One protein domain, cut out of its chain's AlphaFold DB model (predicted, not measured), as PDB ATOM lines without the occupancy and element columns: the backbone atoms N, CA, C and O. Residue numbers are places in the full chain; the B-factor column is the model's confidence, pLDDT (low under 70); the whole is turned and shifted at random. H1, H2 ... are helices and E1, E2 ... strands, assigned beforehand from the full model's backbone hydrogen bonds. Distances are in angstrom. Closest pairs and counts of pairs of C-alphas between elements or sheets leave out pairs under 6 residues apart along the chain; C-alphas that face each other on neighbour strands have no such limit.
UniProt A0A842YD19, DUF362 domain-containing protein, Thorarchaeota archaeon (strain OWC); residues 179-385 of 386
ATOM      1  N   ILE A 179     131.141 250.342 106.824       98.31
ATOM      2  CA  ILE A 179     131.069 250.025 105.392       98.31
ATOM      3  C   ILE A 179     131.640 251.186 104.579       98.31
ATOM      4  O   ILE A 179     131.076 252.275 104.619       98.31
ATOM      5  N   GLU A 180     132.721 250.954 103.843       98.25
ATOM      6  CA  GLU A 180     133.308 251.862 102.857       98.25
ATOM      7  C   GLU A 180     132.616 251.740 101.489       98.25
ATOM      8  O   GLU A 180     131.911 250.773 101.185       98.25
ATOM      9  N   ARG A 181     132.786 252.759 100.640       97.75
ATOM     10  CA  ARG A 181     132.097 252.861  99.346       97.75
ATOM     11  C   ARG A 181     132.402 251.725  98.365       97.75
ATOM     12  O   ARG A 181     131.581 251.489  97.485       97.75
ATOM     13  N   ASP A 182     133.549 251.061  98.447       97.56
ATOM     14  CA  ASP A 182     133.992 249.999  97.528       97.56
ATOM     15  C   ASP A 182     134.179 248.625  98.198       97.56
ATOM     16  O   ASP A 182     134.741 247.697  97.593       97.56
ATOM     17  N   ASP A 183     133.637 248.482  99.410       98.56
ATOM     18  CA  ASP A 183     133.565 247.221 100.139       98.56
ATOM     19  C   ASP A 183     132.730 246.166  99.409       98.56
ATOM     20  O   ASP A 183     131.738 246.448  98.736       98.56
ATOM     21  N   VAL A 184     133.088 244.905  99.627       98.56
ATOM     22  CA  VAL A 184     132.253 243.758  99.279       98.56
ATOM     23  C   VAL A 184     131.438 243.378 100.510       98.56
ATOM     24  O   VAL A 184     131.986 242.904 101.507       98.56
ATOM     25  N   VAL A 185     130.120 243.569 100.456       98.69
ATOM     26  CA  VAL A 185     129.223 243.330 101.592       98.69
ATOM     27  C   VAL A 185     128.454 242.027 101.408       98.69
ATOM     28  O   VAL A 185     127.550 241.912 100.583       98.69
ATOM     29  N   LEU A 186     128.770 241.033 102.230       98.12
ATOM     30  CA  LEU A 186     128.092 239.747 102.264       98.12
ATOM     31  C   LEU A 186     126.948 239.770 103.281       98.12
ATOM     32  O   LEU A 186     127.155 239.812 104.497       98.12
ATOM     33  N   LEU A 187     125.718 239.670 102.782       97.75
ATOM     34  CA  LEU A 187     124.512 239.483 103.578       97.75
ATOM     35  C   LEU A 187     124.276 237.987 103.785       97.75
ATOM     36  O   LEU A 187     123.756 237.288 102.912       97.75
ATOM     37  N   LYS A 188     124.645 237.480 104.962       94.69
ATOM     38  CA  LYS A 188     124.437 236.074 105.315       94.69
ATOM     39  C   LYS A 188     123.010 235.889 105.815       94.69
ATOM     40  O   LYS A 188     122.706 236.133 106.985       94.69
ATOM     41  N   VAL A 189     122.130 235.466 104.919       94.44
ATOM     42  CA  VAL A 189     120.717 235.219 105.216       94.44
ATOM     43  C   VAL A 189     120.511 233.783 105.698       94.44
ATOM     44  O   VAL A 189     121.446 233.004 105.856       94.44
ATOM     45  N   ASN A 190     119.266 233.431 105.996       91.38
ATOM     46  CA  ASN A 190     118.852 232.066 106.258       91.38
ATOM     47  C   ASN A 190     117.718 231.729 105.295       91.38
ATOM     48  O   ASN A 190     116.620 232.274 105.396       91.38
ATOM     49  N   SER A 191     118.004 230.786 104.413       91.62
ATOM     50  CA  SER A 191     117.172 230.359 103.293       91.62
ATOM     51  C   SER A 191     117.107 228.831 103.210       91.62
ATOM     52  O   SER A 191     116.692 228.272 102.199       91.62
ATOM     53  N   GLN A 192     117.430 228.134 104.308       88.56
ATOM     54  CA  GLN A 192     117.144 226.704 104.486       88.56
ATOM     55  C   GLN A 192     115.632 226.408 104.436       88.56
ATOM     56  O   GLN A 192     115.218 225.321 104.048       88.56
ATOM     57  N   TRP A 193     114.799 227.359 104.870       87.25
ATOM     58  CA  TRP A 193     113.348 227.186 104.959       87.25
ATOM     59  C   TRP A 193     112.617 228.401 104.401       87.25
ATOM     60  O   TRP A 193     113.036 229.533 104.635       87.25
ATOM     61  N   SER A 194     111.470 228.152 103.772       89.25
ATOM     62  CA  SER A 194     110.499 229.176 103.390       89.25
ATOM     63  C   SER A 194     109.660 229.667 104.586       89.25
ATOM     64  O   SER A 194     109.856 229.281 105.749       89.25
ATOM     65  N   TYR A 195     108.693 230.537 104.302       89.12
ATOM     66  CA  TYR A 195     107.805 231.213 105.243       89.12
ATOM     67  C   TYR A 195     108.606 231.903 106.351       89.12
ATOM     68  O   TYR A 195     109.731 232.339 106.154       89.12
ATOM     69  N   ARG A 196     108.071 231.920 107.578       85.31
ATOM     70  CA  ARG A 196     108.717 232.449 108.796       85.31
ATOM     71  C   ARG A 196     109.975 231.678 109.227       85.31
ATOM     72  O   ARG A 196     110.525 231.947 110.293       85.31
ATOM     73  N   GLY A 197     110.378 230.671 108.453       85.88
ATOM     74  CA  GLY A 197     111.638 229.969 108.612       85.88
ATOM     75  C   GLY A 197     112.807 230.667 107.920       85.88
ATOM     76  O   GLY A 197     113.934 230.352 108.300       85.88
ATOM     77  N   GLY A 198     112.548 231.587 106.980       90.31
ATOM     78  CA  GLY A 198     113.544 232.328 106.200       90.31
ATOM     79  C   GLY A 198     113.731 233.783 106.645       90.31
ATOM     80  O   GLY A 198     112.888 234.341 107.363       90.31
ATOM     81  N   THR A 199     114.869 234.386 106.280       93.69
ATOM     82  CA  THR A 199     115.154 235.808 106.556       93.69
ATOM     83  C   THR A 199     114.107 236.692 105.892       93.69
ATOM     84  O   THR A 199     113.612 236.380 104.812       93.69
ATOM     85  N   ASN A 200     113.701 237.760 106.583       94.19
ATOM     86  CA  ASN A 200     112.677 238.655 106.066       94.19
ATOM     87  C   ASN A 200     113.218 239.442 104.866       94.19
ATOM     88  O   ASN A 200     114.225 240.133 104.996       94.19
ATOM     89  N   THR A 201     112.573 239.312 103.707       96.00
ATOM     90  CA  THR A 201     113.085 239.889 102.456       96.00
ATOM     91  C   THR A 201     112.877 241.399 102.389       96.00
ATOM     92  O   THR A 201     113.718 242.081 101.811       96.00
ATOM     93  N   ASP A 202     111.857 241.947 103.066       95.75
ATOM     94  CA  ASP A 202     111.692 243.402 103.211       95.75
ATOM     95  C   ASP A 202     112.885 244.022 103.968       95.75
ATOM     96  O   ASP A 202     113.361 245.103 103.622       95.75
ATOM     97  N   LEU A 203     113.407 243.318 104.979       95.31
ATOM     98  CA  LEU A 203     114.585 243.711 105.751       95.31
ATOM     99  C   LEU A 203     115.869 243.600 104.925       95.31
ATOM    100  O   LEU A 203     116.678 244.521 104.958       95.31
ATOM    101  N   VAL A 204     116.051 242.504 104.182       97.31
ATOM    102  CA  VAL A 204     117.194 242.348 103.260       97.31
ATOM    103  C   VAL A 204     117.207 243.490 102.249       97.31
ATOM    104  O   VAL A 204     118.223 244.162 102.105       97.31
ATOM    105  N   LYS A 205     116.056 243.778 101.634       97.56
ATOM    106  CA  LYS A 205     115.893 244.904 100.715       97.56
ATOM    107  C   LYS A 205     116.280 246.237 101.363       97.56
ATOM    108  O   LYS A 205     117.058 246.978 100.778       97.56
ATOM    109  N   ALA A 206     115.779 246.533 102.562       97.12
ATOM    110  CA  ALA A 206     116.068 247.798 103.240       97.12
ATOM    111  C   ALA A 206     117.551 247.959 103.625       97.12
ATOM    112  O   ALA A 206     118.072 249.070 103.597       97.12
ATOM    113  N   VAL A 207     118.242 246.866 103.969       97.94
ATOM    114  CA  VAL A 207     119.692 246.890 104.227       97.94
ATOM    115  C   VAL A 207     120.474 247.136 102.934       97.94
ATOM    116  O   VAL A 207     121.405 247.933 102.946       97.94
ATOM    117  N   ILE A 208     120.073 246.525 101.815       98.56
ATOM    118  CA  ILE A 208     120.674 246.787 100.497       98.56
ATOM    119  C   ILE A 208     120.480 248.254 100.096       98.56
ATOM    120  O   ILE A 208     121.445 248.915  99.726       98.56
ATOM    121  N   GLU A 209     119.259 248.784 100.231       97.88
ATOM    122  CA  GLU A 209     118.958 250.200  99.976       97.88
ATOM    123  C   GLU A 209     119.853 251.126 100.807       97.88
ATOM    124  O   GLU A 209     120.352 252.121 100.287       97.88
ATOM    125  N   ALA A 210     120.086 250.791 102.078       98.06
ATOM    126  CA  ALA A 210     120.981 251.550 102.936       98.06
ATOM    127  C   ALA A 210     122.444 251.495 102.469       98.06
ATOM    128  O   ALA A 210     123.072 252.540 102.353       98.06
ATOM    129  N   ILE A 211     122.980 250.310 102.160       98.50
ATOM    130  CA  ILE A 211     124.360 250.171 101.661       98.50
ATOM    131  C   ILE A 211     124.541 250.974 100.367       98.50
ATOM    132  O   ILE A 211     125.477 251.759 100.258       98.50
ATOM    133  N   ILE A 212     123.612 250.847  99.416       98.44
ATOM    134  CA  ILE A 212     123.646 251.577  98.140       98.44
ATOM    135  C   ILE A 212     123.585 253.098  98.352       98.44
ATOM    136  O   ILE A 212     124.239 253.855  97.634       98.44
ATOM    137  N   ALA A 213     122.838 253.550  99.361       97.31
ATOM    138  CA  ALA A 213     122.718 254.955  99.735       97.31
ATOM    139  C   ALA A 213     123.953 255.520 100.466       97.31
ATOM    140  O   ALA A 213     123.858 256.602 101.053       97.31
ATOM    141  N   HIS A 214     125.098 254.823 100.430       98.06
ATOM    142  CA  HIS A 214     126.364 255.313 100.968       98.06
ATOM    143  C   HIS A 214     126.616 256.774 100.532       98.06
ATOM    144  O   HIS A 214     126.557 257.060  99.331       98.06
ATOM    145  N   PRO A 215     126.924 257.711 101.455       97.00
ATOM    146  CA  PRO A 215     127.045 259.139 101.135       97.00
ATOM    147  C   PRO A 215     128.074 259.459 100.044       97.00
ATOM    148  O   PRO A 215     127.840 260.327  99.206       97.00
ATOM    149  N   ASP A 216     129.176 258.708 100.021       97.38
ATOM    150  CA  ASP A 216     130.244 258.836  99.018       97.38
ATOM    151  C   ASP A 216     129.978 258.018  97.727       97.38
ATOM    152  O   ASP A 216     130.866 257.848  96.889       97.38
ATOM    153  N   GLY A 217     128.748 257.509  97.565       97.19
ATOM    154  CA  GLY A 217     128.281 256.676  96.456       97.19
ATOM    155  C   GLY A 217     128.843 255.258  96.505       97.19
ATOM    156  O   GLY A 217     130.042 255.068  96.339       97.19
ATOM    157  N   PHE A 218     127.997 254.246  96.698       98.38
ATOM    158  CA  PHE A 218     128.457 252.857  96.746       98.38
ATOM    159  C   PHE A 218     128.834 252.337  95.348       98.38
ATOM    160  O   PHE A 218     128.070 252.471  94.393       98.38
ATOM    161  N   THR A 219     130.022 251.751  95.233       97.94
ATOM    162  CA  THR A 219     130.573 251.125  94.017       97.94
ATOM    163  C   THR A 219     131.113 249.720  94.267       97.94
ATOM    164  O   THR A 219     131.745 249.151  93.383       97.94
ATOM    165  N   GLY A 220     130.956 249.208  95.485       97.94
ATOM    166  CA  GLY A 220     131.300 247.839  95.831       97.94
ATOM    167  C   GLY A 220     130.269 246.828  95.328       97.94
ATOM    168  O   GLY A 220     129.375 247.159  94.546       97.94
ATOM    169  N   GLU A 221     130.373 245.597  95.820       98.50
ATOM    170  CA  GLU A 221     129.452 244.501  95.492       98.50
ATOM    171  C   GLU A 221     128.666 244.073  96.739       98.50
ATOM    172  O   GLU A 221     129.212 244.033  97.842       98.50
ATOM    173  N   ILE A 222     127.391 243.713  96.576       98.81
ATOM    174  CA  ILE A 222     126.566 243.130  97.637       98.81
ATOM    175  C   ILE A 222     126.211 241.688  97.274       98.81
ATOM    176  O   ILE A 222     125.588 241.424  96.250       98.81
ATOM    177  N   ILE A 223     126.545 240.751  98.158       98.50
ATOM    178  CA  ILE A 223     126.342 239.316  97.940       98.50
ATOM    179  C   ILE A 223     125.346 238.798  98.971       98.50
ATOM    180  O   ILE A 223     125.633 238.784 100.167       98.50
ATOM    181  N   ILE A 224     124.188 238.313  98.534       98.31
ATOM    182  CA  ILE A 224     123.224 237.660  99.422       98.31
ATOM    183  C   ILE A 224     123.488 236.157  99.414       98.31
ATOM    184  O   ILE A 224     123.247 235.480  98.415       98.31
ATOM    185  N   ALA A 225     123.966 235.617 100.532       96.06
ATOM    186  CA  ALA A 225     124.399 234.228 100.595       96.06
ATOM    187  C   ALA A 225     123.754 233.440 101.732       96.06
ATOM    188  O   ALA A 225     123.482 233.964 102.814       96.06
ATOM    189  N   ASP A 226     123.549 232.146 101.501       93.44
ATOM    190  CA  ASP A 226     123.196 231.201 102.557       93.44
ATOM    191  C   ASP A 226     123.935 229.874 102.380       93.44
ATOM    192  O   ASP A 226     124.203 229.409 101.271       93.44
ATOM    193  N   ASN A 227     124.214 229.236 103.514       89.25
ATOM    194  CA  ASN A 227     124.764 227.891 103.546       89.25
ATOM    195  C   ASN A 227     123.751 226.841 103.109       89.25
ATOM    196  O   ASN A 227     124.194 225.784 102.699       89.25
ATOM    197  N   GLY A 228     122.445 227.090 103.264       86.81
ATOM    198  CA  GLY A 228     121.348 226.225 102.818       86.81
ATOM    199  C   GLY A 228     121.212 224.874 103.538       86.81
ATOM    200  O   GLY A 228     120.107 224.347 103.671       86.81
ATOM    201  N   GLN A 229     122.293 224.352 104.122       81.62
ATOM    202  CA  GLN A 229     122.318 223.127 104.928       81.62
ATOM    203  C   GLN A 229     121.798 221.887 104.173       81.62
ATOM    204  O   GLN A 229     121.200 220.985 104.760       81.62
ATOM    205  N   GLY A 230     122.056 221.842 102.868       85.06
ATOM    206  CA  GLY A 230     121.736 220.770 101.927       85.06
ATOM    207  C   GLY A 230     120.320 220.813 101.357       85.06
ATOM    208  O   GLY A 230     119.965 219.929 100.579       85.06
ATOM    209  N   ILE A 231     119.498 221.779 101.769       87.00
ATOM    210  CA  ILE A 231     118.089 221.899 101.365       87.00
ATOM    211  C   ILE A 231     117.673 223.358 101.133       87.00
ATOM    212  O   ILE A 231     116.477 223.650 101.073       87.00
ATOM    213  N   GLY A 232     118.634 224.280 101.072       89.62
ATOM    214  CA  GLY A 232     118.358 225.701 100.940       89.62
ATOM    215  C   GLY A 232     117.905 226.078  99.541       89.62
ATOM    216  O   GLY A 232     118.179 225.386  98.564       89.62
ATOM    217  N   ASN A 233     117.203 227.201  99.454       94.44
ATOM    218  CA  ASN A 233     116.806 227.792  98.187       94.44
ATOM    219  C   ASN A 233     116.674 229.311  98.350       94.44
ATOM    220  O   ASN A 233     115.994 229.778  99.260       94.44
ATOM    221  N   LEU A 234     117.317 230.093  97.484       96.25
ATOM    222  CA  LEU A 234     117.187 231.557  97.480       96.25
ATOM    223  C   LEU A 234     115.938 232.022  96.702       96.25
ATOM    224  O   LEU A 234     115.500 233.161  96.857       96.25
ATOM    225  N   ASN A 235     115.291 231.106  95.979       96.75
ATOM    226  CA  ASN A 235     114.072 231.297  95.202       96.75
ATOM    227  C   ASN A 235     112.826 230.655  95.855       96.75
ATOM    228  O   ASN A 235     112.030 229.959  95.215       96.75
ATOM    229  N   TRP A 236     112.665 230.792  97.174       94.25
ATOM    230  CA  TRP A 236     111.441 230.334  97.841       94.25
ATOM    231  C   TRP A 236     110.240 231.200  97.434       94.25
ATOM    232  O   TRP A 236     110.214 232.387  97.737       94.25
ATOM    233  N   GLY A 237     109.194 230.586  96.871       91.00
ATOM    234  CA  GLY A 237     107.959 231.288  96.471       91.00
ATOM    235  C   GLY A 237     107.045 231.745  97.617       91.00
ATOM    236  O   GLY A 237     106.017 232.365  97.362       91.00
ATOM    237  N   ASP A 238     107.409 231.428  98.863       92.31
ATOM    238  CA  ASP A 238     106.703 231.832 100.078       92.31
ATOM    239  C   ASP A 238     107.699 232.452 101.072       92.31
ATOM    240  O   ASP A 238     108.235 231.772 101.946       92.31
ATOM    241  N   ALA A 239     107.990 233.738 100.946       91.94
ATOM    242  CA  ALA A 239     108.964 234.451 101.761       91.94
ATOM    243  C   ALA A 239     108.397 234.977 103.086       91.94
ATOM    244  O   ALA A 239     107.196 235.215 103.250       91.94
ATOM    245  N   ASN A 240     109.290 235.215 104.050       92.19
ATOM    246  CA  ASN A 240     108.977 235.893 105.307       92.19
ATOM    247  C   ASN A 240     108.834 237.408 105.103       92.19
ATOM    248  O   ASN A 240     109.677 238.160 105.569       92.19
ATOM    249  N   ALA A 241     107.807 237.877 104.415       92.62
ATOM    250  CA  ALA A 241     107.692 239.290 104.050       92.62
ATOM    251  C   ALA A 241     106.243 239.760 103.995       92.62
ATOM    252  O   ALA A 241     105.315 238.963 104.165       92.62
ATOM    253  N   PHE A 242     106.043 241.054 103.761       92.81
ATOM    254  CA  PHE A 242     104.731 241.587 103.421       92.81
ATOM    255  C   PHE A 242     104.245 241.025 102.082       92.81
ATOM    256  O   PHE A 242     103.131 240.509 102.003       92.81
ATOM    257  N   ASN A 243     105.095 241.054 101.050       93.06
ATOM    258  CA  ASN A 243     104.849 240.317  99.814       93.06
ATOM    259  C   ASN A 243     105.443 238.908  99.925       93.06
ATOM    260  O   ASN A 243     106.635 238.713  99.703       93.06
ATOM    261  N   ASN A 244     104.615 237.909 100.237       94.44
ATOM    262  CA  ASN A 244     105.098 236.533 100.394       94.44
ATOM    263  C   ASN A 244     105.606 235.903  99.092       94.44
ATOM    264  O   ASN A 244     106.278 234.889  99.165       94.44
ATOM    265  N   SER A 245     105.350 236.490  97.924       94.50
ATOM    266  CA  SER A 245     105.884 235.984  96.657       94.50
ATOM    267  C   SER A 245     107.261 236.547  96.293       94.50
ATOM    268  O   SER A 245     107.762 236.197  95.237       94.50
ATOM    269  N   GLN A 246     107.853 237.426  97.112       94.69
ATOM    270  CA  GLN A 246     109.173 238.010  96.855       94.69
ATOM    271  C   GLN A 246     110.278 237.121  97.433       94.69
ATOM    272  O   GLN A 246     110.533 237.159  98.635       94.69
ATOM    273  N   ALA A 247     110.957 236.353  96.592       96.69
ATOM    274  CA  ALA A 247     112.115 235.571  96.998       96.69
ATOM    275  C   ALA A 247     113.369 236.444  97.218       96.69
ATOM    276  O   ALA A 247     113.381 237.639  96.924       96.69
ATOM    277  N   ILE A 248     114.456 235.849  97.727       97.62
ATOM    278  CA  ILE A 248     115.741 236.554  97.888       97.62
ATOM    279  C   ILE A 248     116.323 236.938  96.521       97.62
ATOM    280  O   ILE A 248     116.809 238.055  96.361       97.62
ATOM    281  N   GLU A 249     116.217 236.054  95.530       97.56
ATOM    282  CA  GLU A 249     116.623 236.354  94.149       97.56
ATOM    283  C   GLU A 249     115.845 237.548  93.570       97.56
ATOM    284  O   GLU A 249     116.447 238.438  92.969       97.56
ATOM    285  N   ASP A 250     114.536 237.642  93.834       98.00
ATOM    286  CA  ASP A 250     113.720 238.790  93.410       98.00
ATOM    287  C   ASP A 250     114.148 240.096  94.096       98.00
ATOM    288  O   ASP A 250     113.939 241.183  93.555       98.00
ATOM    289  N   VAL A 251     114.702 240.031  95.314       97.75
ATOM    290  CA  VAL A 251     115.268 241.210  95.986       97.75
ATOM    291  C   VAL A 251     116.530 241.676  95.278       97.75
ATOM    292  O   VAL A 251     116.620 242.862  94.982       97.75
ATOM    293  N   ALA A 252     117.466 240.778  94.966       97.88
ATOM    294  CA  ALA A 252     118.688 241.146  94.248       97.88
ATOM    295  C   ALA A 252     118.371 241.791  92.885       97.88
ATOM    296  O   ALA A 252     118.874 242.863  92.562       97.88
ATOM    297  N   GLN A 253     117.425 241.211  92.140       97.56
ATOM    298  CA  GLN A 253     117.010 241.700  90.819       97.56
ATOM    299  C   GLN A 253     116.335 243.084  90.828       97.56
ATOM    300  O   GLN A 253     116.172 243.690  89.769       97.56
ATOM    301  N   GLN A 254     115.938 243.615  91.991       97.31
ATOM    302  CA  GLN A 254     115.378 244.969  92.097       97.31
ATOM    303  C   GLN A 254     116.433 246.078  91.981       97.31
ATOM    304  O   GLN A 254     116.051 247.243  91.872       97.31
ATOM    305  N   PHE A 255     117.722 245.735  91.976       97.56
ATOM    306  CA  PHE A 255     118.834 246.685  91.926       97.56
ATOM    307  C   PHE A 255     119.701 246.486  90.669       97.56
ATOM    308  O   PHE A 255     120.893 246.239  90.792       97.56
ATOM    309  N   PRO A 256     119.139 246.592  89.448       96.19
ATOM    310  CA  PRO A 256     119.854 246.258  88.210       96.19
ATOM    311  C   PRO A 256     121.016 247.205  87.873       96.19
ATOM    312  O   PRO A 256     121.861 246.853  87.057       96.19
ATOM    313  N   ASP A 257     121.046 248.397  88.472       97.00
ATOM    314  CA  ASP A 257     122.104 249.398  88.278       97.00
ATOM    315  C   ASP A 257     123.265 249.238  89.286       97.00
ATOM    316  O   ASP A 257     124.171 250.072  89.324       97.00
ATOM    317  N   HIS A 258     123.233 248.187  90.113       97.94
ATOM    318  CA  HIS A 258     124.233 247.882  91.133       97.94
ATOM    319  C   HIS A 258     124.626 246.402  91.086       97.94
ATOM    320  O   HIS A 258     123.824 245.545  90.714       97.94
ATOM    321  N   ASP A 259     125.845 246.094  91.523       98.00
ATOM    322  CA  ASP A 259     126.326 244.719  91.625       98.00
ATOM    323  C   ASP A 259     125.728 244.054  92.875       98.00
ATOM    324  O   ASP A 259     126.305 244.073  93.963       98.00
ATOM    325  N   VAL A 260     124.514 243.516  92.726       98.44
ATOM    326  CA  VAL A 260     123.808 242.761  93.768       98.44
ATOM    327  C   VAL A 260     123.535 241.346  93.274       98.44
ATOM    328  O   VAL A 260     122.716 241.137  92.379       98.44
ATOM    329  N   SER A 261     124.204 240.366  93.877       97.19
ATOM    330  CA  SER A 261     124.167 238.963  93.454       97.19
ATOM    331  C   SER A 261     123.703 238.036  94.580       97.19
ATOM    332  O   SER A 261     123.600 238.418  95.753       97.19
ATOM    333  N   THR A 262     123.371 236.795  94.228       97.62
ATOM    334  CA  THR A 262     122.948 235.770  95.189       97.62
ATOM    335  C   THR A 262     123.783 234.514  95.044       97.62
ATOM    336  O   THR A 262     123.936 234.016  93.933       97.62
ATOM    337  N   ILE A 263     124.257 233.946  96.154       96.81
ATOM    338  CA  ILE A 263     125.095 232.743  96.124       96.81
ATOM    339  C   ILE A 263     124.599 231.716  97.141       96.81
ATOM    340  O   ILE A 263     124.588 231.941  98.352       96.81
ATOM    341  N   LEU A 264     124.212 230.541  96.646       95.38
ATOM    342  CA  LEU A 264     123.823 229.412  97.484       95.38
ATOM    343  C   LEU A 264     125.005 228.449  97.653       95.38
ATOM    344  O   LEU A 264     125.361 227.709  96.736       95.38
ATOM    345  N   TRP A 265     125.576 228.402  98.857       94.00
ATOM    346  CA  TRP A 265     126.761 227.583  99.141       94.00
ATOM    347  C   TRP A 265     126.481 226.079  99.219       94.00
ATOM    348  O   TRP A 265     127.417 225.284  99.317       94.00
ATOM    349  N   ASP A 266     125.212 225.670  99.145       89.00
ATOM    350  CA  ASP A 266     124.845 224.258  99.000       89.00
ATOM    351  C   ASP A 266     125.447 223.634  97.735       89.00
ATOM    352  O   ASP A 266     125.801 222.454  97.754       89.00
ATOM    353  N   ASN A 267     125.642 224.425  96.673       90.38
ATOM    354  CA  ASN A 267     126.153 223.951  95.383       90.38
ATOM    355  C   ASN A 267     127.564 223.352  95.465       90.38
ATOM    356  O   ASN A 267     127.919 222.488  94.667       90.38
ATOM    357  N   TYR A 268     128.358 223.770  96.449       89.81
ATOM    358  CA  TYR A 268     129.746 223.342  96.638       89.81
ATOM    359  C   TYR A 268     130.026 222.851  98.062       89.81
ATOM    360  O   TYR A 268     131.172 222.670  98.468       89.81
ATOM    361  N   ARG A 269     128.962 222.548  98.815       87.38
ATOM    362  CA  ARG A 269     128.982 222.058 100.201       87.38
ATOM    363  C   ARG A 269     129.884 220.842 100.446       87.38
ATOM    364  O   ARG A 269     130.316 220.642 101.579       87.38
ATOM    365  N   TYR A 270     130.142 220.027  99.423       86.69
ATOM    366  CA  TYR A 270     130.948 218.802  99.516       86.69
ATOM    367  C   TYR A 270     132.350 218.935  98.910       86.69
ATOM    368  O   TYR A 270     133.146 218.000  98.992       86.69
ATOM    369  N   ASN A 271     132.669 220.088  98.326       92.31
ATOM    370  CA  ASN A 271     133.965 220.327  97.712       92.31
ATOM    371  C   ASN A 271     134.936 220.760  98.808       92.31
ATOM    372  O   ASN A 271     134.731 221.793  99.441       92.31
ATOM    373  N   THR A 272     135.960 219.948  99.065       93.31
ATOM    374  CA  THR A 272     137.097 220.364  99.895       93.31
ATOM    375  C   THR A 272     138.165 220.898  98.962       93.31
ATOM    376  O   THR A 272     138.543 220.191  98.029       93.31
ATOM    377  N   VAL A 273     138.605 222.124  99.203       95.88
ATOM    378  CA  VAL A 273     139.546 222.863  98.354       95.88
ATOM    379  C   VAL A 273     140.634 223.484  99.223       95.88
ATOM    380  O   VAL A 273     140.428 223.682 100.425       95.88
ATOM    381  N   ASP A 274     141.783 223.773  98.621       97.31
ATOM    382  CA  ASP A 274     142.839 224.567  99.258       97.31
ATOM    383  C   ASP A 274     142.527 226.064  99.113       97.31
ATOM    384  O   ASP A 274     141.493 226.415  98.556       97.31
ATOM    385  N   GLU A 275     143.357 226.976  99.627       97.44
ATOM    386  CA  GLU A 275     143.135 228.421  99.447       97.44
ATOM    387  C   GLU A 275     143.691 228.985  98.131       97.44
ATOM    388  O   GLU A 275     144.495 228.344  97.451       97.44
ATOM    389  N   TYR A 276     143.258 230.200  97.768       98.25
ATOM    390  CA  TYR A 276     143.748 230.904  96.573       98.25
ATOM    391  C   TYR A 276     145.267 231.145  96.585       98.25
ATOM    392  O   TYR A 276     145.915 231.006  95.548       98.25
ATOM    393  N   ASP A 277     145.861 231.415  97.750       97.62
ATOM    394  CA  ASP A 277     147.312 231.596  97.910       97.62
ATOM    395  C   ASP A 277     148.119 230.299  97.719       97.62
ATOM    396  O   ASP A 277     149.324 230.340  97.462       97.62
ATOM    397  N   LEU A 278     147.447 229.148  97.766       97.31
ATOM    398  CA  LEU A 278     147.997 227.834  97.435       97.31
ATOM    399  C   LEU A 278     147.793 227.462  95.956       97.31
ATOM    400  O   LEU A 278     148.204 226.382  95.527       97.31
ATOM    401  N   GLY A 279     147.202 228.358  95.160       97.25
ATOM    402  CA  GLY A 279     146.992 228.182  93.723       97.25
ATOM    403  C   GLY A 279     145.764 227.347  93.355       97.25
ATOM    404  O   GLY A 279     145.613 226.980  92.189       97.25
ATOM    405  N   ASP A 280     144.885 227.048  94.313       98.00
ATOM    406  CA  ASP A 280     143.594 226.423  94.036       98.00
ATOM    407  C   ASP A 280     142.553 227.518  93.770       98.00
ATOM    408  O   ASP A 280     142.245 228.318  94.647       98.00
ATOM    409  N   PHE A 281     141.986 227.559  92.566       97.12
ATOM    410  CA  PHE A 281     140.936 228.514  92.180       97.12
ATOM    411  C   PHE A 281     139.546 227.864  92.091       97.12
ATOM    412  O   PHE A 281     138.615 228.453  91.549       97.12
ATOM    413  N   SER A 282     139.401 226.643  92.609       97.56
ATOM    414  CA  SER A 282     138.132 225.915  92.640       97.56
ATOM    415  C   SER A 282     137.225 226.437  93.754       97.56
ATOM    416  O   SER A 282     137.686 226.717  94.856       97.56
ATOM    417  N   GLU A 283     135.920 226.503  93.507       97.06
ATOM    418  CA  GLU A 283     134.935 226.916  94.513       97.06
ATOM    419  C   GLU A 283     134.585 225.764  95.465       97.06
ATOM    420  O   GLU A 283     134.423 224.603  95.059       97.06
ATOM    421  N   GLY A 284     134.451 226.069  96.756       95.94
ATOM    422  CA  GLY A 284     134.279 225.035  97.768       95.94
ATOM    423  C   GLY A 284     134.447 225.526  99.191       95.94
ATOM    424  O   GLY A 284     134.276 226.701  99.501       95.94
ATOM    425  N   TYR A 285     134.766 224.583 100.069       94.81
ATOM    426  CA  TYR A 285     135.093 224.845 101.457       94.81
ATOM    427  C   TYR A 285     136.563 224.561 101.706       94.81
ATOM    428  O   TYR A 285     137.038 223.441 101.494       94.81
ATOM    429  N   VAL A 286     137.250 225.568 102.230       94.62
ATOM    430  CA  VAL A 286     138.557 225.377 102.840       94.62
ATOM    431  C   VAL A 286     138.307 224.754 104.200       94.62
ATOM    432  O   VAL A 286     137.569 225.308 105.018       94.62
ATOM    433  N   ARG A 287     138.885 223.577 104.441       90.94
ATOM    434  CA  ARG A 287     138.740 222.854 105.707       90.94
ATOM    435  C   ARG A 287     140.102 222.643 106.339       90.94
ATOM    436  O   ARG A 287     141.010 222.105 105.711       90.94
ATOM    437  N   SER A 288     140.207 222.991 107.615       86.19
ATOM    438  CA  SER A 288     141.369 222.672 108.435       86.19
ATOM    439  C   SER A 288     141.674 221.175 108.372       86.19
ATOM    440  O   SER A 288     140.795 220.331 108.557       86.19
ATOM    441  N   SER A 289     142.944 220.834 108.168       83.50
ATOM    442  CA  SER A 289     143.447 219.467 108.335       83.50
ATOM    443  C   SER A 289     143.584 219.072 109.811       83.50
ATOM    444  O   SER A 289     143.747 217.894 110.125       83.50
ATOM    445  N   THR A 290     143.504 220.049 110.719       83.69
ATOM    446  CA  THR A 290     143.628 219.864 112.166       83.69
ATOM    447  C   THR A 290     142.256 219.872 112.827       83.69
ATOM    448  O   THR A 290     141.460 220.790 112.619       83.69
ATOM    449  N   TRP A 291     142.009 218.847 113.640       82.56
ATOM    450  CA  TRP A 291     140.843 218.735 114.508       82.56
ATOM    451  C   TRP A 291     140.952 219.701 115.689       82.56
ATOM    452  O   TRP A 291     141.950 219.680 116.412       82.56
ATOM    453  N   ASP A 292     139.917 220.506 115.917       82.12
ATOM    454  CA  ASP A 292     139.794 221.288 117.141       82.12
ATOM    455  C   ASP A 292     139.303 220.371 118.270       82.12
ATOM    456  O   ASP A 292     138.160 219.917 118.279       82.12
ATOM    457  N   ALA A 293     140.182 220.072 119.226       82.75
ATOM    458  CA  ALA A 293     139.869 219.178 120.337       82.75
ATOM    459  C   ALA A 293     138.901 219.781 121.368       82.75
ATOM    460  O   ALA A 293     138.269 219.025 122.100       82.75
ATOM    461  N   ASN A 294     138.787 221.111 121.444       83.44
ATOM    462  CA  ASN A 294     137.869 221.767 122.373       83.44
ATOM    463  C   ASN A 294     136.446 221.713 121.837       83.44
ATOM    464  O   ASN A 294     135.508 221.499 122.598       83.44
ATOM    465  N   THR A 295     136.307 221.925 120.531       82.00
ATOM    466  CA  THR A 295     135.009 222.079 119.882       82.00
ATOM    467  C   THR A 295     134.612 220.904 119.009       82.00
ATOM    468  O   THR A 295     133.536 220.920 118.425       82.00
ATOM    469  N   GLU A 296     135.445 219.872 118.951       82.62
ATOM    470  CA  GLU A 296     135.182 218.627 118.243       82.62
ATOM    471  C   GLU A 296     134.747 218.847 116.786       82.62
ATOM    472  O   GLU A 296     133.790 218.248 116.308       82.62
ATOM    473  N   ILE A 297     135.414 219.742 116.057       81.50
ATOM    474  CA  ILE A 297     135.142 219.951 114.631       81.50
ATOM    475  C   ILE A 297     136.429 220.161 113.843       81.50
ATOM    476  O   ILE A 297     137.482 220.481 114.389       81.50
ATOM    477  N   TYR A 298     136.326 220.022 112.524       84.62
ATOM    478  CA  TYR A 298     137.296 220.600 111.602       84.62
ATOM    479  C   TYR A 298     136.785 221.982 111.188       84.62
ATOM    480  O   TYR A 298     135.765 222.040 110.496       84.62
ATOM    481  N   PRO A 299     137.450 223.081 111.592       87.62
ATOM    482  CA  PRO A 299     137.075 224.414 111.142       87.62
ATOM    483  C   PRO A 299     137.021 224.482 109.617       87.62
ATOM    484  O   PRO A 299     137.904 223.953 108.934       87.62
ATOM    485  N   SER A 300     135.988 225.121 109.083       89.88
ATOM    486  CA  SER A 300     135.793 225.260 107.645       89.88
ATOM    487  C   SER A 300     135.103 226.567 107.308       89.88
ATOM    488  O   SER A 300     134.310 227.058 108.108       89.88
ATOM    489  N   TYR A 301     135.333 227.064 106.100       93.81
ATOM    490  CA  TYR A 301     134.675 228.253 105.575       93.81
ATOM    491  C   TYR A 301     134.595 228.186 104.042       93.81
ATOM    492  O   TYR A 301     135.429 227.523 103.419       93.81
ATOM    493  N   PRO A 302     133.589 228.819 103.416       95.62
ATOM    494  CA  PRO A 302     133.458 228.813 101.971       95.62
ATOM    495  C   PRO A 302     134.461 229.771 101.325       95.62
ATOM    496  O   PRO A 302     134.771 230.837 101.864       95.62
ATOM    497  N   LYS A 303     134.888 229.418 100.118       96.75
ATOM    498  CA  LYS A 303     135.470 230.343  99.151       96.75
ATOM    499  C   LYS A 303     134.789 230.149  97.798       96.75
ATOM    500  O   LYS A 303     134.393 229.029  97.458       96.75
ATOM    501  N   PHE A 304     134.611 231.231  97.062       97.81
ATOM    502  CA  PHE A 304     133.832 231.243  95.824       97.81
ATOM    503  C   PHE A 304     134.186 232.452  94.964       97.81
ATOM    504  O   PHE A 304     134.905 233.347  95.420       97.81
ATOM    505  N   VAL A 305     133.677 232.470  93.735       97.50
ATOM    506  CA  VAL A 305     133.837 233.595  92.813       97.50
ATOM    507  C   VAL A 305     132.480 234.255  92.599       97.50
ATOM    508  O   VAL A 305     131.475 233.573  92.426       97.50
ATOM    509  N   THR A 306     132.433 235.582  92.660       96.44
ATOM    510  CA  THR A 306     131.195 236.327  92.405       96.44
ATOM    511  C   THR A 306     130.913 236.473  90.912       96.44
ATOM    512  O   THR A 306     131.798 236.270  90.077       96.44
ATOM    513  N   ASP A 307     129.696 236.891  90.558       90.06
ATOM    514  CA  ASP A 307     129.312 237.144  89.162       90.06
ATOM    515  C   ASP A 307     130.146 238.265  88.509       90.06
ATOM    516  O   ASP A 307     130.336 238.270  87.292       90.06
ATOM    517  N   THR A 308     130.691 239.188  89.311       93.94
ATOM    518  CA  THR A 308     131.609 240.246  88.850       93.94
ATOM    519  C   THR A 308     133.055 239.752  88.689       93.94
ATOM    520  O   THR A 308     133.898 240.459  88.132       93.94
ATOM    521  N   GLY A 309     133.351 238.524  89.129       95.69
ATOM    522  CA  GLY A 309     134.669 237.898  89.049       95.69
ATOM    523  C   GLY A 309     135.562 238.119  90.273       95.69
ATOM    524  O   GLY A 309     136.769 237.886  90.174       95.69
ATOM    525  N   LEU A 310     135.016 238.558  91.415       96.88
ATOM    526  CA  LEU A 310     135.787 238.695  92.653       96.88
ATOM    527  C   LEU A 310     135.996 237.336  93.322       96.88
ATOM    528  O   LEU A 310     135.052 236.579  93.539       96.88
ATOM    529  N   TYR A 311     137.240 237.050  93.698       98.25
ATOM    530  CA  TYR A 311     137.612 235.852  94.446       98.25
ATOM    531  C   TYR A 311     137.427 236.112  95.941       98.25
ATOM    532  O   TYR A 311     138.206 236.840  96.557       98.25
ATOM    533  N   VAL A 312     136.395 235.516  96.533       98.38
ATOM    534  CA  VAL A 312     136.039 235.718  97.940       98.38
ATOM    535  C   VAL A 312     136.476 234.513  98.760       98.38
ATOM    536  O   VAL A 312     136.052 233.387  98.498       98.38
ATOM    537  N   SER A 313     137.294 234.754  99.781       97.62
ATOM    538  CA  SER A 313     137.515 233.841 100.900       97.62
ATOM    539  C   SER A 313     136.759 234.363 102.110       97.62
ATOM    540  O   SER A 313     137.026 235.461 102.589       97.62
ATOM    541  N   PHE A 314     135.832 233.573 102.653       95.50
ATOM    542  CA  PHE A 314     135.048 234.007 103.812       95.50
ATOM    543  C   PHE A 314     135.911 234.282 105.056       95.50
ATOM    544  O   PHE A 314     135.501 235.050 105.918       95.50
ATOM    545  N   LYS A 315     137.098 233.666 105.144       94.81
ATOM    546  CA  LYS A 315     138.055 233.896 106.232       94.81
ATOM    547  C   LYS A 315     139.021 235.034 105.947       94.81
ATOM    548  O   LYS A 315     139.278 235.851 106.820       94.81
ATOM    549  N   ASN A 316     139.614 235.021 104.758       96.81
ATOM    550  CA  ASN A 316     140.772 235.859 104.468       96.81
ATOM    551  C   ASN A 316     140.398 237.153 103.727       96.81
ATOM    552  O   ASN A 316     141.227 238.048 103.641       96.81
ATOM    553  N   GLY A 317     139.166 237.278 103.225       97.56
ATOM    554  CA  GLY A 317     138.695 238.452 102.494       97.56
ATOM    555  C   GLY A 317     138.785 238.303 100.978       97.56
ATOM    556  O   GLY A 317     138.583 237.216 100.432       97.56
ATOM    557  N   ILE A 318     139.048 239.409 100.288       98.31
ATOM    558  CA  ILE A 318     139.087 239.465  98.822       98.31
ATOM    559  C   ILE A 318     140.494 239.136  98.333       98.31
ATOM    560  O   ILE A 318     141.463 239.750  98.765       98.31
ATOM    561  N   TRP A 319     140.622 238.158  97.439       98.44
ATOM    562  CA  TRP A 319     141.910 237.758  96.875       98.44
ATOM    563  C   TRP A 319     142.269 238.568  95.625       98.44
ATOM    564  O   TRP A 319     141.478 238.662  94.686       98.44
ATOM    565  N   ASP A 320     143.507 239.062  95.582       96.88
ATOM    566  CA  ASP A 320     144.157 239.608  94.393       96.88
ATOM    567  C   ASP A 320     145.500 238.905  94.133       96.88
ATOM    568  O   ASP A 320     146.307 238.691  95.037       96.88
ATOM    569  N   ASN A 321     145.782 238.581  92.868       94.38
ATOM    570  CA  ASN A 321     147.008 237.866  92.488       94.38
ATOM    571  C   ASN A 321     148.301 238.675  92.711       94.38
ATOM    572  O   ASN A 321     149.391 238.103  92.677       94.38
ATOM    573  N   THR A 322     148.202 239.995  92.876       96.06
ATOM    574  CA  THR A 322     149.336 240.909  93.057       96.06
ATOM    575  C   THR A 322     149.530 241.264  94.524       96.06
ATOM    576  O   THR A 322     150.661 241.239  95.009       96.06
ATOM    577  N   THR A 323     148.451 241.615  95.225       96.75
ATOM    578  CA  THR A 323     148.507 242.115  96.606       96.75
ATOM    579  C   THR A 323     148.186 241.057  97.659       96.75
ATOM    580  O   THR A 323     148.467 241.282  98.832       96.75
ATOM    581  N   GLY A 324     147.669 239.893  97.259       97.94
ATOM    582  CA  GLY A 324     147.206 238.854  98.172       97.94
ATOM    583  C   GLY A 324     145.808 239.151  98.714       97.94
ATOM    584  O   GLY A 324     144.989 239.768  98.036       97.94
ATOM    585  N   PHE A 325     145.527 238.682  99.928       98.38
ATOM    586  CA  PHE A 325     144.234 238.874 100.581       98.38
ATOM    587  C   PHE A 325     144.066 240.280 101.166       98.38
ATOM    588  O   PHE A 325     144.934 240.765 101.891       98.38
ATOM    589  N   ASP A 326     142.906 240.874 100.911       97.88
ATOM    590  CA  ASP A 326     142.395 242.079 101.554       97.88
ATOM    591  C   ASP A 326     141.218 241.699 102.466       97.88
ATOM    592  O   ASP A 326     140.083 241.508 102.011       97.88
ATOM    593  N   SER A 327     141.512 241.531 103.758       96.25
ATOM    594  CA  SER A 327     140.514 241.188 104.775       96.25
ATOM    595  C   SER A 327     139.592 242.349 105.115       96.25
ATOM    596  O   SER A 327     138.455 242.119 105.520       96.25
ATOM    597  N   ASP A 328     140.070 243.585 104.962       95.88
ATOM    598  CA  ASP A 328     139.322 244.766 105.375       95.88
ATOM    599  C   ASP A 328     138.187 245.052 104.395       95.88
ATOM    600  O   ASP A 328     137.120 245.474 104.830       95.88
ATOM    601  N   ARG A 329     138.357 244.723 103.111       97.19
ATOM    602  CA  ARG A 329     137.343 244.946 102.074       97.19
ATOM    603  C   ARG A 329     136.120 244.023 102.147       97.19
ATOM    604  O   ARG A 329     135.093 244.314 101.535       97.19
ATOM    605  N   LEU A 330     136.191 242.890 102.854       97.88
ATOM    606  CA  LEU A 330     135.048 241.981 103.011       97.88
ATOM    607  C   LEU A 330     134.280 242.294 104.300       97.88
ATOM    608  O   LEU A 330     134.764 242.054 105.404       97.88
ATOM    609  N   LYS A 331     133.028 242.744 104.172       97.62
ATOM    610  CA  LYS A 331     132.135 243.010 105.309       97.62
ATOM    611  C   LYS A 331     131.037 241.964 105.373       97.62
ATOM    612  O   LYS A 331     130.388 241.675 104.372       97.62
ATOM    613  N   ILE A 332     130.782 241.402 106.552       94.88
ATOM    614  CA  ILE A 332     129.759 240.362 106.730       94.88
ATOM    615  C   ILE A 332     128.651 240.881 107.642       94.88
ATOM    616  O   ILE A 332     128.869 241.144 108.823       94.88
ATOM    617  N   ILE A 333     127.430 240.941 107.116       94.94
ATOM    618  CA  ILE A 333     126.223 241.237 107.888       94.94
ATOM    619  C   ILE A 333     125.419 239.944 108.011       94.94
ATOM    620  O   ILE A 333     124.789 239.472 107.065       94.94
ATOM    621  N   ASN A 334     125.438 239.342 109.200       91.88
ATOM    622  CA  ASN A 334     124.660 238.139 109.481       91.88
ATOM    623  C   ASN A 334     123.216 238.519 109.837       91.88
ATOM    624  O   ASN A 334     122.979 239.250 110.798       91.88
ATOM    625  N   MET A 335     122.250 237.988 109.087       92.38
ATOM    626  CA  MET A 335     120.827 238.332 109.177       92.38
ATOM    627  C   MET A 335     119.982 237.119 109.606       92.38
ATOM    628  O   MET A 335     119.158 236.615 108.829       92.38
ATOM    629  N   PRO A 336     120.182 236.586 110.826       87.12
ATOM    630  CA  PRO A 336     119.477 235.404 111.283       87.12
ATOM    631  C   PRO A 336     118.014 235.699 111.613       87.12
ATOM    632  O   PRO A 336     117.574 236.829 111.805       87.12
ATOM    633  N   VAL A 337     117.251 234.616 111.740       85.88
ATOM    634  CA  VAL A 337     115.825 234.663 112.057       85.88
ATOM    635  C   VAL A 337     115.582 234.126 113.450       85.88
ATOM    636  O   VAL A 337     116.103 233.072 113.840       85.88
ATOM    637  N   LEU A 338     114.707 234.812 114.181       81.06
ATOM    638  CA  LEU A 338     114.131 234.294 115.408       81.06
ATOM    639  C   LEU A 338     113.123 233.183 115.078       81.06
ATOM    640  O   LEU A 338     111.936 233.435 114.872       81.06
ATOM    641  N   LYS A 339     113.598 231.936 115.034       77.25
ATOM    642  CA  LYS A 339     112.768 230.747 114.812       77.25
ATOM    643  C   LYS A 339     112.951 229.721 115.921       77.25
ATOM    644  O   LYS A 339     113.918 229.753 116.682       77.25
ATOM    645  N   SER A 340     111.995 228.799 116.011       75.50
ATOM    646  CA  SER A 340     112.189 227.591 116.807       75.50
ATOM    647  C   SER A 340     113.076 226.620 116.034       75.50
ATOM    648  O   SER A 340     112.909 226.455 114.828       75.50
ATOM    649  N   HIS A 341     114.014 225.975 116.720       74.38
ATOM    650  CA  HIS A 341     114.957 225.058 116.099       74.38
ATOM    651  C   HIS A 341     115.382 223.995 117.087       74.38
ATOM    652  O   HIS A 341     116.273 224.214 117.901       74.38
ATOM    653  N   PHE A 342     114.742 222.838 116.967       75.81
ATOM    654  CA  PHE A 342     115.005 221.605 117.700       75.81
ATOM    655  C   PHE A 342     115.931 221.751 118.929       75.81
ATOM    656  O   PHE A 342     115.471 222.213 119.971       75.81
ATOM    657  N   ARG A 343     117.226 221.424 118.800       70.19
ATOM    658  CA  ARG A 343     118.204 221.426 119.908       70.19
ATOM    659  C   ARG A 343     118.584 222.806 120.442       70.19
ATOM    660  O   ARG A 343     119.021 222.907 121.578       70.19
ATOM    661  N   TYR A 344     118.427 223.847 119.633       68.19
ATOM    662  CA  TYR A 344     118.796 225.223 119.975       68.19
ATOM    663  C   TYR A 344     117.656 225.974 120.668       68.19
ATOM    664  O   TYR A 344     117.849 227.086 121.145       68.19
ATOM    665  N   GLY A 345     116.450 225.391 120.709       74.56
ATOM    666  CA  GLY A 345     115.265 226.061 121.225       74.56
ATOM    667  C   GLY A 345     114.863 227.225 120.322       74.56
ATOM    668  O   GLY A 345     114.123 227.020 119.360       74.56
ATOM    669  N   VAL A 346     115.345 228.429 120.632       70.44
ATOM    670  CA  VAL A 346     115.101 229.677 119.896       70.44
ATOM    671  C   VAL A 346     116.425 230.162 119.299       70.44
ATOM    672  O   VAL A 346     117.397 230.357 120.016       70.44
ATOM    673  N   THR A 347     116.485 230.336 117.979       62.44
ATOM    674  CA  THR A 347     117.772 230.422 117.262       62.44
ATOM    675  C   THR A 347     118.411 231.779 117.143       62.44
ATOM    676  O   THR A 347     119.578 231.802 116.771       62.44
ATOM    677  N   GLY A 348     117.664 232.864 117.359       62.78
ATOM    678  CA  GLY A 348     118.052 234.209 116.912       62.78
ATOM    679  C   GLY A 348     119.516 234.530 117.217       62.78
ATOM    680  O   GLY A 348     120.356 234.493 116.323       62.78
ATOM    681  N   CYS A 349     119.834 234.735 118.495       60.81
ATOM    682  CA  CYS A 349     121.179 235.114 118.926       60.81
ATOM    683  C   CYS A 349     122.230 234.033 118.648       60.81
ATOM    684  O   CYS A 349     123.353 234.352 118.292       60.81
ATOM    685  N   ILE A 350     121.876 232.750 118.748       67.38
ATOM    686  CA  ILE A 350     122.847 231.669 118.538       67.38
ATOM    687  C   ILE A 350     123.330 231.666 117.080       67.38
ATOM    688  O   ILE A 350     124.518 231.506 116.834       67.38
ATOM    689  N   LYS A 351     122.430 231.902 116.112       73.31
ATOM    690  CA  LYS A 351     122.753 231.950 114.676       73.31
ATOM    691  C   LYS A 351     123.609 233.162 114.283       73.31
ATOM    692  O   LYS A 351     124.235 233.088 113.227       73.31
ATOM    693  N   HIS A 352     123.678 234.211 115.113       68.06
ATOM    694  CA  HIS A 352     124.632 235.315 114.927       68.06
ATOM    695  C   HIS A 352     126.087 234.856 115.083       68.06
ATOM    696  O   HIS A 352     126.936 235.297 114.320       68.06
ATOM    697  N   TYR A 353     126.336 233.916 115.996       70.62
ATOM    698  CA  TYR A 353     127.657 233.351 116.290       70.62
ATOM    699  C   TYR A 353     127.879 231.994 115.612       70.62
ATOM    700  O   TYR A 353     128.644 231.168 116.103       70.62
ATOM    701  N   MET A 354     127.154 231.714 114.523       76.00
ATOM    702  CA  MET A 354     127.367 230.505 113.735       76.00
ATOM    703  C   MET A 354     128.089 230.842 112.446       76.00
ATOM    704  O   MET A 354     127.526 231.519 111.575       76.00
ATOM    705  N   GLY A 355     129.279 230.271 112.308       80.75
ATOM    706  CA  GLY A 355     129.989 230.238 111.049       80.75
ATOM    707  C   GLY A 355     129.344 229.328 110.014       80.75
ATOM    708  O   GLY A 355     128.164 228.964 110.099       80.75
ATOM    709  N   VAL A 356     130.135 228.955 109.014       87.31
ATOM    710  CA  VAL A 356     129.639 228.270 107.823       87.31
ATOM    711  C   VAL A 356     130.276 226.882 107.714       87.31
ATOM    712  O   VAL A 356     131.375 226.746 107.180       87.31
ATOM    713  N   PRO A 357     129.609 225.828 108.209       84.94
ATOM    714  CA  PRO A 357     130.152 224.484 108.111       84.94
ATOM    715  C   PRO A 357     130.127 223.980 106.667       84.94
ATOM    716  O   PRO A 357     129.115 224.109 105.962       84.94
ATOM    717  N   GLN A 358     131.217 223.326 106.271       85.94
ATOM    718  CA  GLN A 358     131.201 222.368 105.176       85.94
ATOM    719  C   GLN A 358     130.233 221.237 105.542       85.94
ATOM    720  O   GLN A 358     130.157 220.824 106.698       85.94
ATOM    721  N   GLY A 359     129.457 220.748 104.577       70.62
ATOM    722  CA  GLY A 359     128.464 219.713 104.855       70.62
ATOM    723  C   GLY A 359     129.054 218.355 105.212       70.62
ATOM    724  O   GLY A 359     130.261 218.212 105.355       70.62
ATOM    725  N   TYR A 360     128.184 217.347 105.361       63.03
ATOM    726  CA  TYR A 360     128.544 216.003 105.826       63.03
ATOM    727  C   TYR A 360     129.840 215.472 105.216       63.03
ATOM    728  O   TYR A 360     129.882 215.088 104.048       63.03
ATOM    729  N   VAL A 361     130.859 215.332 106.057       51.09
ATOM    730  CA  VAL A 361     131.991 214.462 105.779       51.09
ATOM    731  C   VAL A 361     132.179 213.591 107.026       51.09
ATOM    732  O   VAL A 361     132.643 214.079 108.048       51.09
ATOM    733  N   VAL A 362     131.818 212.301 106.908       49.88
ATOM    734  CA  VAL A 362     131.993 211.154 107.847       49.88
ATOM    735  C   VAL A 362     130.742 210.717 108.677       49.88
ATOM    736  O   VAL A 362     130.039 211.566 109.216       49.88
ATOM    737  N   PRO A 363     130.432 209.393 108.806       41.69
ATOM    738  CA  PRO A 363     129.141 208.857 109.279       41.69
ATOM    739  C   PRO A 363     129.083 208.493 110.780       41.69
ATOM    740  O   PRO A 363     128.400 207.544 111.164       41.69
ATOM    741  N   SER A 364     129.814 209.187 111.654       42.47
ATOM    742  CA  SER A 364     129.894 208.823 113.085       42.47
ATOM    743  C   SER A 364     128.719 209.306 113.950       42.47
ATOM    744  O   SER A 364     128.690 209.045 115.151       42.47
ATOM    745  N   VAL A 365     127.710 209.942 113.359       43.41
ATOM    746  CA  VAL A 365     126.415 210.243 113.984       43.41
ATOM    747  C   VAL A 365     125.328 210.174 112.916       43.41
ATOM    748  O   VAL A 365     125.643 210.174 111.729       43.41
ATOM    749  N   ASP A 366     124.070 210.038 113.355       43.28
ATOM    750  CA  ASP A 366     122.875 209.933 112.505       43.28
ATOM    751  C   ASP A 366     123.039 210.721 111.185       43.28
ATOM    752  O   ASP A 366     123.253 211.935 111.239       43.28
ATOM    753  N   PRO A 367     122.944 210.063 110.013       46.81
ATOM    754  CA  PRO A 367     123.223 210.668 108.707       46.81
ATOM    755  C   PRO A 367     122.303 211.848 108.346       46.81
ATOM    756  O   PRO A 367     122.475 212.449 107.289       46.81
ATOM    757  N   SER A 368     121.324 212.178 109.194       49.22
ATOM    758  CA  SER A 368     120.426 213.324 109.054       49.22
ATOM    759  C   SER A 368     120.801 214.563 109.884       49.22
ATOM    760  O   SER A 368     120.115 215.580 109.745       49.22
ATOM    761  N   ILE A 369     121.870 214.537 110.705       52.22
ATOM    762  CA  ILE A 369     122.328 215.721 111.463       52.22
ATOM    763  C   ILE A 369     123.853 215.944 111.335       52.22
ATOM    764  O   ILE A 369     124.620 215.064 111.731       52.22
ATOM    765  N   PRO A 370     124.325 217.122 110.878       57.75
ATOM    766  CA  PRO A 370     125.756 217.417 110.780       57.75
ATOM    767  C   PRO A 370     126.460 217.454 112.150       57.75
ATOM    768  O   PRO A 370     125.859 217.883 113.141       57.75
ATOM    769  N   HIS A 371     127.729 217.031 112.228       66.44
ATOM    770  CA  HIS A 371     128.467 216.902 113.495       66.44
ATOM    771  C   HIS A 371     128.593 218.231 114.261       66.44
ATOM    772  O   HIS A 371     128.456 218.258 115.481       66.44
ATOM    773  N   GLU A 372     128.710 219.356 113.560       72.88
ATOM    774  CA  GLU A 372     128.775 220.697 114.146       72.88
ATOM    775  C   GLU A 372     127.517 221.080 114.952       72.88
ATOM    776  O   GLU A 372     127.570 221.875 115.890       72.88
ATOM    777  N   HIS A 373     126.365 220.459 114.662       74.06
ATOM    778  CA  HIS A 373     125.150 220.654 115.458       74.06
ATOM    779  C   HIS A 373     125.201 219.923 116.810       74.06
ATOM    780  O   HIS A 373     124.398 220.213 117.705       74.06
ATOM    781  N   PHE A 374     126.113 218.961 116.969       74.81
ATOM    782  CA  PHE A 374     126.368 218.267 118.230       74.81
ATOM    783  C   PHE A 374     127.402 218.993 119.090       74.81
ATOM    784  O   PHE A 374     127.288 218.947 120.312       74.81
ATOM    785  N   SER A 375     128.336 219.722 118.478       77.62
ATOM    786  CA  SER A 375     129.387 220.452 119.192       77.62
ATOM    787  C   SER A 375     128.981 221.839 119.692       77.62
ATOM    788  O   SER A 375     129.804 222.582 120.226       77.62
ATOM    789  N   ILE A 376     127.705 222.223 119.582       76.88
ATOM    790  CA  ILE A 376     127.280 223.571 119.973       76.88
ATOM    791  C   ILE A 376     127.532 223.890 121.450       76.88
ATOM    792  O   ILE A 376     127.919 225.008 121.777       76.88
ATOM    793  N   ALA A 377     127.347 222.908 122.338       76.62
ATOM    794  CA  ALA A 377     127.604 223.067 123.769       76.62
ATOM    795  C   ALA A 377     129.095 223.284 124.072       76.62
ATOM    796  O   ALA A 377     129.436 223.788 125.137       76.62
ATOM    797  N   LEU A 378     129.958 222.915 123.123       78.75
ATOM    798  CA  LEU A 378     131.402 223.095 123.157       78.75
ATOM    799  C   LEU A 378     131.851 224.354 122.398       78.75
ATOM    800  O   LEU A 378     133.037 224.646 122.358       78.75
ATOM    801  N   GLY A 379     130.926 225.106 121.789       79.19
ATOM    802  CA  GLY A 379     131.244 226.308 121.018       79.19
ATOM    803  C   GLY A 379     131.614 226.063 119.553       79.19
ATOM    804  O   GLY A 379     132.003 227.010 118.878       79.19
ATOM    805  N   GLY A 380     131.438 224.850 119.011       80.06
ATOM    806  CA  GLY A 380     131.896 224.526 117.649       80.06
ATOM    807  C   GLY A 380     131.296 225.383 116.541       80.06
ATOM    808  O   GLY A 380     131.989 225.735 115.594       80.06
ATOM    809  N   MET A 381     130.051 225.838 116.680       78.81
ATOM    810  CA  MET A 381     129.504 226.784 115.701       78.81
ATOM    811  C   MET A 381     130.206 228.152 115.722       78.81
ATOM    812  O   MET A 381     130.285 228.794 114.676       78.81
ATOM    813  N   GLY A 382     130.713 228.572 116.885       79.56
ATOM    814  CA  GLY A 382     131.520 229.780 117.043       79.56
ATOM    815  C   GLY A 382     132.922 229.612 116.469       79.56
ATOM    816  O   GLY A 382     133.409 230.520 115.819       79.56
ATOM    817  N   THR A 383     133.525 228.428 116.588       82.62
ATOM    818  CA  THR A 383     134.815 228.101 115.948       82.62
ATOM    819  C   THR A 383     134.773 228.167 114.416       82.62
ATOM    820  O   THR A 383     135.807 228.283 113.767       82.62
ATOM    821  N   LEU A 384     133.582 228.092 113.816       81.88
ATOM    822  CA  LEU A 384     133.392 228.271 112.375       81.88
ATOM    823  C   LEU A 384     133.259 229.745 111.961       81.88
ATOM    824  O   LEU A 384     133.206 230.022 110.760       81.88
ATOM    825  N   MET A 385     133.098 230.670 112.914       73.62
ATOM    826  CA  MET A 385     133.204 232.106 112.644       73.62
ATOM    827  C   MET A 385     134.684 232.343 112.355       73.62
ATOM    828  O   MET A 385     135.511 232.122 113.233       73.62
TER     829      MET A 385
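What this domain is: This is residues 179 to 385 of the 386 residues of the protein "DUF362 domain-containing protein" of Thorarchaeota archaeon (strain OWC) (UniProt A0A842YD19). Little regular structure is here: two small sheets, antiparallel meander E4 to E8 and parallel E3 E2 E1 E9, meet at E7 and E9, H1 and H2 covering one face of the second. The 207 printed residues, under half in named elements, include six named helices and nine named strands, mixed in class. It is compact, radius of gyration of the C-alphas 17.0 A, spanning 49 by 45 by 24 A.

How they stand to each other: Find N 286 of E4, residues 284 to 287, 2.9 A from O 301 of E5, residues 300 to 305, within hydrogen-bond range. H1, residues 201 to 212, has a height over the parallel sheet of 9.9 A. Every O i to N i+4 pair is within range in H1 and H2, residues 248 to 252; H4, residues 348 to 352, has 0 of 1, but 2 of 2 O i to N i+3 pairs.

Where its parts are: Find C-alpha 201 at (113.085, 239.889, 102.456); H1 runs 16.3 A to C-alpha 212 at (123.646, 251.577, 98.140).

The domain as a whole: In the printed part 18 residues have pLDDT under 70, among them residues 360 to 371.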